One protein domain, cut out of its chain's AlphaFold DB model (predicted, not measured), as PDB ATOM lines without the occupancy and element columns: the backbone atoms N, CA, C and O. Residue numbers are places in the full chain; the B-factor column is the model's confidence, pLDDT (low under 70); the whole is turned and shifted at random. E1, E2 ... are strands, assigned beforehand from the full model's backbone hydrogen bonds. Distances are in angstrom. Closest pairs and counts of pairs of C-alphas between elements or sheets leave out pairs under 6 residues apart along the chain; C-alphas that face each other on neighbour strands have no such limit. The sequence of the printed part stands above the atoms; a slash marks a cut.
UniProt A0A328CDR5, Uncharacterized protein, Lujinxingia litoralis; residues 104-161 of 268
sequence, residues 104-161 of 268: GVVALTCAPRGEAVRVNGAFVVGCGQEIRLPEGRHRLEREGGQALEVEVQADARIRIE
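Overview. This is residues 104 to 161 of the 268 residues of an uncharacterized protein of Lujinxingia litoralis (UniProt A0A328CDR5). This is a small two-layer sandwich in which the strongly twisted sheet of E3, E2, E5 and E6 stands only roughly face to face with the smaller sheet of E4, E1 and E7. The two layers splay apart by 43 degrees, though their strands run nearly along each other, and the chain changes layer four times. The printed part has 58 residues, no named helix and seven named strands, E1 to E7 along the chain; the class is all strand. The four-stranded sheet, in the order E3, E2, E5, E6, is antiparallel throughout, and the other, in the order E4, E1, E7, is mixed. The whole is compact, with a radius of gyration of the C-alphas of 10.4 A, and elongated, spanning 29 by 19 by 16 A.

Along the chain. Begin in the larger sheet with the longest strand, E5, residues 136 to 142: find C-alpha 136 at (-2.209, 8.726, -5.310) and follow it 19.9 A to C-alpha 142 at (8.758, 23.052, -13.598). Beside it look for E6, residues 147 to 152, 15.6 A, and E2, residues 116 to 119, 9.7 A; E3, residues 123 to 126, measures 10.3 A. In the other sheet find E1, residues 104 to 108, 12.9 A, starting at C-alpha 104 at (-5.741, 8.368, -13.926), then E4, residues 130 to 134, 13.3 A, and E7, residues 157 to 160, 9.9 A.

Arrangement. E5 and E6 form a hairpin, antiparallel at 149 degrees; look at N 138 and O 150, 2.8 A apart and within hydrogen-bond range. On the other side of E5, E2 is its antiparallel neighbour, with N 118 and O 141 at 2.8 A. E2 and E3 form the second hairpin, where N 117 and O 125 are 2.8 A apart. In the second sheet E4 is antiparallel to E1, with N 106 and O 131 at 2.8 A. E7 is parallel to E1 at 28 degrees, with N 158 and O 105 at 2.8 A. The sheets make a sandwich, two sheets face to face, with 25 pairs of C-alphas within 10 A; the parts that face each other are 9.4 A centre to centre. Between the sheets, the closest C-alphas of E1 and E6 are those of Gly 104 and Val 152, 5.9 A apart. E5 is apart from E1 and E7.

Size, cuts and confidence. The C-alphas farthest apart are those of Gly 144 and Asp 155, 30.9 A. The printed part has no cut and no long link; E1 to E2, with 7 residues between them, is short, and the other links are tight. The mean pLDDT of the printed part is 86.1, and residues 112 to 114 are under 70.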
ATOM      1  N   GLY A 104      -5.021   7.246 -13.332       95.19
ATOM      2  CA  GLY A 104      -5.741   8.368 -13.926       95.19
ATOM      3  C   GLY A 104      -4.901   9.042 -15.007       95.19
ATOM      4  O   GLY A 104      -3.694   8.818 -15.125       95.19
ATOM      5  N   VAL A 105      -5.539   9.881 -15.816       94.62
ATOM      6  CA  VAL A 105      -4.894  10.676 -16.864       94.62
ATOM      7  C   VAL A 105      -4.749  12.117 -16.391       94.62
ATOM      8  O   VAL A 105      -5.723  12.760 -16.007       94.62
ATOM      9  N   VAL A 106      -3.539  12.659 -16.466       92.50
ATOM     10  CA  VAL A 106      -3.242  14.064 -16.188       92.50
ATOM     11  C   VAL A 106      -2.856  14.754 -17.491       92.50
ATOM     12  O   VAL A 106      -1.851  14.420 -18.110       92.50
ATOM     13  N   ALA A 107      -3.661  15.724 -17.910       91.12
ATOM     14  CA  ALA A 107      -3.385  16.587 -19.047       91.12
ATOM     15  C   ALA A 107      -2.655  17.845 -18.568       91.12
ATOM     16  O   ALA A 107      -3.214  18.645 -17.809       91.12
ATOM     17  N   LEU A 108      -1.415  18.028 -19.018       85.94
ATOM     18  CA  LEU A 108      -0.599  19.179 -18.650       85.94
ATOM     19  C   LEU A 108      -0.812  20.313 -19.647       85.94
ATOM     20  O   LEU A 108      -0.537  20.178 -20.836       85.94
ATOM     21  N   THR A 109      -1.254  21.461 -19.159       85.62
ATOM     22  CA  THR A 109      -1.341  22.707 -19.926       85.62
ATOM     23  C   THR A 109      -0.363  23.708 -19.333       85.62
ATOM     24  O   THR A 109      -0.397  23.943 -18.137       85.62
ATOM     25  N   CYS A 110       0.526  24.294 -20.133       76.31
ATOM     26  CA  CYS A 110       1.468  25.303 -19.641       76.31
ATOM     27  C   CYS A 110       1.567  26.473 -20.615       76.31
ATOM     28  O   CYS A 110       1.430  26.297 -21.832       76.31
ATOM     29  N   ALA A 111       1.890  27.642 -20.069       73.69
ATOM     30  CA  ALA A 111       2.328  28.811 -20.815       73.69
ATOM     31  C   ALA A 111       3.721  29.258 -20.316       73.69
ATOM     32  O   ALA A 111       3.907  29.361 -19.095       73.69
ATOM     33  N   PRO A 112       4.679  29.555 -21.223       68.31
ATOM     34  CA  PRO A 112       4.655  29.343 -22.682       68.31
ATOM     35  C   PRO A 112       4.629  27.860 -23.115       68.31
ATOM     36  O   PRO A 112       4.930  26.952 -22.341       68.31
ATOM     37  N   ARG A 113       4.240  27.609 -24.375       64.50
ATOM     38  CA  ARG A 113       4.280  26.267 -24.989       64.50
ATOM     39  C   ARG A 113       5.734  25.804 -25.157       64.50
ATOM     40  O   ARG A 113       6.586  26.616 -25.498       64.50
ATOM     41  N   GLY A 114       5.985  24.505 -24.983       65.00
ATOM     42  CA  GLY A 114       7.308  23.890 -25.178       65.00
ATOM     43  C   GLY A 114       8.123  23.673 -23.901       65.00
ATOM     44  O   GLY A 114       9.191  23.075 -23.963       65.00
ATOM     45  N   GLU A 115       7.620  24.106 -22.746       75.56
ATOM     46  CA  GLU A 115       8.220  23.743 -21.463       75.56
ATOM     47  C   GLU A 115       7.978  22.278 -21.095       75.56
ATOM     48  O   GLU A 115       7.131  21.599 -21.683       75.56
ATOM     49  N   ALA A 116       8.722  21.798 -20.100       81.25
ATOM     50  CA  ALA A 116       8.596  20.448 -19.589       81.25
ATOM     51  C   ALA A 116       8.416  20.436 -18.067       81.25
ATOM     52  O   ALA A 116       8.903  21.308 -17.345       81.25
ATOM     53  N   VAL A 117       7.697  19.429 -17.587       83.88
ATOM     54  CA  VAL A 117       7.357  19.225 -16.181       83.88
ATOM     55  C   VAL A 117       7.976  17.914 -15.728       83.88
ATOM     56  O   VAL A 117       7.754  16.871 -16.337       83.88
ATOM     57  N   ARG A 118       8.740  17.947 -14.641       87.50
ATOM     58  CA  ARG A 118       9.255  16.752 -13.983       87.50
ATOM     59  C   ARG A 118       8.191  16.182 -13.049       87.50
ATOM     60  O   ARG A 118       7.673  16.894 -12.194       87.50
ATOM     61  N   VAL A 119       7.885  14.899 -13.195       86.38
ATOM     62  CA  VAL A 119       6.925  14.176 -12.356       86.38
ATOM     63  C   VAL A 119       7.674  13.322 -11.347       86.38
ATOM     64  O   VAL A 119       8.500  12.490 -11.723       86.38
ATOM     65  N   ASN A 120       7.393  13.529 -10.059       87.38
ATOM     66  CA  ASN A 120       7.978  12.812  -8.924       87.38
ATOM     67  C   ASN A 120       9.515  12.776  -8.924       87.38
ATOM     68  O   ASN A 120      10.115  11.839  -8.406       87.38
ATOM     69  N   GLY A 121      10.168  13.755  -9.553       82.56
ATOM     70  CA  GLY A 121      11.621  13.741  -9.728       82.56
ATOM     71  C   GLY A 121      12.149  12.690 -10.719       82.56
ATOM     72  O   GLY A 121      13.357  12.649 -10.932       82.56
ATOM     73  N   ALA A 122      11.285  11.872 -11.329       76.62
ATOM     74  CA  ALA A 122      11.675  10.657 -12.047       76.62
ATOM     75  C   ALA A 122      11.682  10.806 -13.576       76.62
ATOM     76  O   ALA A 122      12.610  10.341 -14.228       76.62
ATOM     77  N   PHE A 123      10.677  11.460 -14.165       75.94
ATOM     78  CA  PHE A 123      10.589  11.625 -15.623       75.94
ATOM     79  C   PHE A 123      10.020  12.981 -16.017       75.94
ATOM     80  O   PHE A 123       9.415  13.672 -15.199       75.94
ATOM     81  N   VAL A 124      10.263  13.378 -17.265       80.12
ATOM     82  CA  VAL A 124      10.006  14.728 -17.773       80.12
ATOM     83  C   VAL A 124       8.979  14.674 -18.891       80.12
ATOM     84  O   VAL A 124       9.176  13.995 -19.887       80.12
ATOM     85  N   VAL A 125       7.902  15.430 -18.741       80.62
ATOM     86  CA  VAL A 125       6.750  15.410 -19.638       80.62
ATOM     87  C   VAL A 125       6.615  16.773 -20.289       80.62
ATOM     88  O   VAL A 125       6.631  17.797 -19.606       80.62
ATOM     89  N   GLY A 126       6.469  16.799 -21.610       80.88
ATOM     90  CA  GLY A 126       6.247  18.036 -22.343       80.88
ATOM     91  C   GLY A 126       4.884  18.648 -22.028       80.88
ATOM     92  O   GLY A 126       3.870  17.960 -21.894       80.88
ATOM     93  N   CYS A 127       4.831  19.969 -21.947       81.12
ATOM     94  CA  CYS A 127       3.574  20.692 -21.831       81.12
ATOM     95  C   CYS A 127       2.688  20.455 -23.066       81.12
ATOM     96  O   CYS A 127       3.158  20.447 -24.202       81.12
ATOM     97  N   GLY A 128       1.386  20.284 -22.841       82.31
ATOM     98  CA  GLY A 128       0.411  19.883 -23.858       82.31
ATOM     99  C   GLY A 128       0.235  18.370 -23.991       82.31
ATOM    100  O   GLY A 128      -0.642  17.942 -24.740       82.31
ATOM    101  N   GLN A 129       1.031  17.565 -23.283       83.44
ATOM    102  CA  GLN A 129       0.891  16.112 -23.280       83.44
ATOM    103  C   GLN A 129      -0.056  15.630 -22.178       83.44
ATOM    104  O   GLN A 129      -0.272  16.291 -21.157       83.44
ATOM    105  N   GLU A 130      -0.604  14.439 -22.399       88.44
ATOM    106  CA  GLU A 130      -1.338  13.687 -21.392       88.44
ATOM    107  C   GLU A 130      -0.461  12.560 -20.875       88.44
ATOM    108  O   GLU A 130       0.225  11.892 -21.645       88.44
ATOM    109  N   ILE A 131      -0.491  12.354 -19.565       90.06
ATOM    110  CA  ILE A 131       0.254  11.289 -18.907       90.06
ATOM    111  C   ILE A 131      -0.669  10.445 -18.064       90.06
ATOM    112  O   ILE A 131      -1.559  10.953 -17.388       90.06
ATOM    113  N   ARG A 132      -0.424   9.140 -18.076       92.81
ATOM    114  CA  ARG A 132      -1.093   8.210 -17.182       92.81
ATOM    115  C   ARG A 132      -0.256   8.037 -15.923       92.81
ATOM    116  O   ARG A 132       0.887   7.587 -15.999       92.81
ATOM    117  N   LEU A 133      -0.828   8.402 -14.782       94.25
ATOM    118  CA  LEU A 133      -0.204   8.292 -13.466       94.25
ATOM    119  C   LEU A 133      -1.004   7.318 -12.600       94.25
ATOM    120  O   LEU A 133      -2.229   7.275 -12.728       94.25
ATOM    121  N   PRO A 134      -0.350   6.529 -11.733       96.38
ATOM    122  CA  PRO A 134      -1.073   5.682 -10.797       96.38
ATOM    123  C   PRO A 134      -1.908   6.539  -9.838       96.38
ATOM    124  O   PRO A 134      -1.671   7.731  -9.673       96.38
ATOM    125  N   GLU A 135      -2.899   5.937  -9.199       96.50
ATOM    126  CA  GLU A 135      -3.657   6.597  -8.144       96.50
ATOM    127  C   GLU A 135      -2.745   6.988  -6.973       96.50
ATOM    128  O   GLU A 135      -1.873   6.221  -6.549       96.50
ATOM    129  N   GLY A 136      -2.965   8.187  -6.434       96.19
ATOM    130  CA  GLY A 136      -2.209   8.726  -5.310       96.19
ATOM    131  C   GLY A 136      -1.747  10.160  -5.534       96.19
ATOM    132  O   GLY A 136      -2.248  10.877  -6.396       96.19
ATOM    133  N   ARG A 137      -0.795  10.603  -4.711       96.12
ATOM    134  CA  ARG A 137      -0.243  11.962  -4.778       96.12
ATOM    135  C   ARG A 137       1.018  12.004  -5.628       96.12
ATOM    136  O   ARG A 137       1.900  11.158  -5.483       96.12
ATOM    137  N   HIS A 138       1.081  13.006  -6.494       94.38
ATOM    138  CA  HIS A 138       2.149  13.226  -7.452       94.38
ATOM    139  C   HIS A 138       2.657  14.654  -7.377       94.38
ATOM    140  O   HIS A 138       1.885  15.608  -7.443       94.38
ATOM    141  N   ARG A 139       3.977  14.787  -7.332       93.69
ATOM    142  CA  ARG A 139       4.676  16.061  -7.337       93.69
ATOM    143  C   ARG A 139       5.057  16.431  -8.764       93.69
ATOM    144  O   ARG A 139       5.806  15.706  -9.413       93.69
ATOM    145  N   LEU A 140       4.553  17.555  -9.250       91.12
ATOM    146  CA  LEU A 140       4.853  18.119 -10.561       91.12
ATOM    147  C   LEU A 140       5.741  19.350 -10.399       91.12
ATOM    148  O   LEU A 140       5.376  20.289  -9.698       91.12
ATOM    149  N   GLU A 141       6.893  19.377 -11.058       88.56
ATOM    150  CA  GLU A 141       7.865  20.465 -10.931       88.56
ATOM    151  C   GLU A 141       8.247  21.023 -12.299       88.56
ATOM    152  O   GLU A 141       8.683  20.284 -13.179       88.56
ATOM    153  N   ARG A 142       8.123  22.339 -12.477       83.81
ATOM    154  CA  ARG A 142       8.758  23.052 -13.598       83.81
ATOM    155  C   ARG A 142      10.160  23.483 -13.192       83.81
ATOM    156  O   ARG A 142      10.408  23.782 -12.024       83.81
ATOM    157  N   GLU A 143      11.067  23.554 -14.156       74.38
ATOM    158  CA  GLU A 143      12.407  24.085 -13.915       74.38
ATOM    159  C   GLU A 143      12.319  25.544 -13.432       74.38
ATOM    160  O   GLU A 143      11.700  26.391 -14.072       74.38
ATOM    161  N   GLY A 144      12.868  25.829 -12.245       72.19
ATOM    162  CA  GLY A 144      12.773  27.148 -11.604       72.19
ATOM    163  C   GLY A 144      11.380  27.527 -11.064       72.19
ATOM    164  O   GLY A 144      11.205  28.648 -10.585       72.19
ATOM    165  N   GLY A 145      10.396  26.625 -11.130       74.25
ATOM    166  CA  GLY A 145       9.033  26.827 -10.631       74.25
ATOM    167  C   GLY A 145       8.794  26.264  -9.226       74.25
ATOM    168  O   GLY A 145       9.650  25.606  -8.637       74.25
ATOM    169  N   GLN A 146       7.598  26.516  -8.685       78.75
ATOM    170  CA  GLN A 146       7.130  25.837  -7.474       78.75
ATOM    171  C   GLN A 146       6.669  24.415  -7.804       78.75
ATOM    172  O   GLN A 146       6.089  24.169  -8.863       78.75
ATOM    173  N   ALA A 147       6.908  23.491  -6.875       87.69
ATOM    174  CA  ALA A 147       6.348  22.151  -6.942       87.69
ATOM    175  C   ALA A 147       4.833  22.201  -6.695       87.69
ATOM    176  O   ALA A 147       4.373  22.840  -5.747       87.69
ATOM    177  N   LEU A 148       4.074  21.510  -7.540       89.75
ATOM    178  CA  LEU A 148       2.631  21.353  -7.436       89.75
ATOM    179  C   LEU A 148       2.306  19.904  -7.072       89.75
ATOM    180  O   LEU A 148       2.661  18.986  -7.804       89.75
ATOM    181  N   GLU A 149       1.605  19.706  -5.963       94.69
ATOM    182  CA  GLU A 149       1.084  18.395  -5.577       94.69
ATOM    183  C   GLU A 149      -0.284  18.160  -6.221       94.69
ATOM    184  O   GLU A 149      -1.169  19.017  -6.185       94.69
ATOM    185  N   VAL A 150      -0.453  16.980  -6.804       93.12
ATOM    186  CA  VAL A 150      -1.644  16.566  -7.540       93.12
ATOM    187  C   VAL A 150      -2.112  15.235  -6.995       93.12
ATOM    188  O   VAL A 150      -1.355  14.270  -6.978       93.12
ATOM    189  N   GLU A 151      -3.373  15.161  -6.589       95.94
ATOM    190  CA  GLU A 151      -3.997  13.901  -6.198       95.94
ATOM    191  C   GLU A 151      -4.725  13.294  -7.403       95.94
ATOM    192  O   GLU A 151      -5.682  13.867  -7.923       95.94
ATOM    193  N   VAL A 152      -4.230  12.154  -7.878       96.00
ATOM    194  CA  VAL A 152      -4.770  11.400  -9.009       96.00
ATOM    195  C   VAL A 152      -5.684  10.307  -8.473       96.00
ATOM    196  O   VAL A 152      -5.272   9.491  -7.651       96.00
ATOM    197  N   GLN A 153      -6.921  10.280  -8.959       95.44
ATOM    198  CA  GLN A 153      -7.872   9.200  -8.702       95.44
ATOM    199  C   GLN A 153      -7.876   8.220  -9.879       95.44
ATOM    200  O   GLN A 153      -7.639   8.624 -11.022       95.44
ATOM    201  N   ALA A 154      -8.152   6.943  -9.607       93.69
ATOM    202  CA  ALA A 154      -8.328   5.945 -10.658       93.69
ATOM    203  C   ALA A 154      -9.419   6.381 -11.650       93.69
ATOM    204  O   ALA A 154     -10.444   6.929 -11.246       93.69
ATOM    205  N   ASP A 155      -9.162   6.169 -12.941       91.94
ATOM    206  CA  ASP A 155     -10.049   6.488 -14.069       91.94
ATOM    207  C   ASP A 155     -10.418   7.978 -14.218       91.94
ATOM    208  O   ASP A 155     -11.194   8.355 -15.101       91.94
ATOM    209  N   ALA A 156      -9.834   8.862 -13.403       91.50
ATOM    210  CA  ALA A 156     -10.055  10.295 -13.503       91.50
ATOM    211  C   ALA A 156      -9.214  10.908 -14.626       91.50
ATOM    212  O   ALA A 156      -8.077  10.505 -14.872       91.50
ATOM    213  N   ARG A 157      -9.748  11.954 -15.267       93.88
ATOM    214  CA  ARG A 157      -8.991  12.824 -16.172       93.88
ATOM    215  C   ARG A 157      -8.898  14.218 -15.573       93.88
ATOM    216  O   ARG A 157      -9.907  14.902 -15.434       93.88
ATOM    217  N   ILE A 158      -7.689  14.634 -15.221       90.25
ATOM    218  CA  ILE A 158      -7.417  15.896 -14.534       90.25
ATOM    219  C   ILE A 158      -6.654  16.805 -15.492       90.25
ATOM    220  O   ILE A 158      -5.671  16.384 -16.093       90.25
ATOM    221  N   ARG A 159      -7.087  18.059 -15.643       90.12
ATOM    222  CA  ARG A 159      -6.318  19.084 -16.362       90.12
ATOM    223  C   ARG A 159      -5.623  19.986 -15.358       90.12
ATOM    224  O   ARG A 159      -6.258  20.455 -14.418       90.12
ATOM    225  N   ILE A 160      -4.336  20.226 -15.578       84.00
ATOM    226  CA  ILE A 160      -3.493  20.959 -14.639       84.00
ATOM    227  C   ILE A 160      -2.712  22.021 -15.381       84.00
ATOM    228  O   ILE A 160      -2.111  21.751 -16.421       84.00
ATOM    229  N   GLU A 161      -2.707  23.219 -14.809       83.19
ATOM    230  CA  GLU A 161      -1.892  24.332 -15.267       83.19
ATOM    231  C   GLU A 161      -0.872  24.695 -14.187       83.19
ATOM    232  O   GLU A 161      -1.200  25.431 -13.252       83.19
TER     233      GLU A 161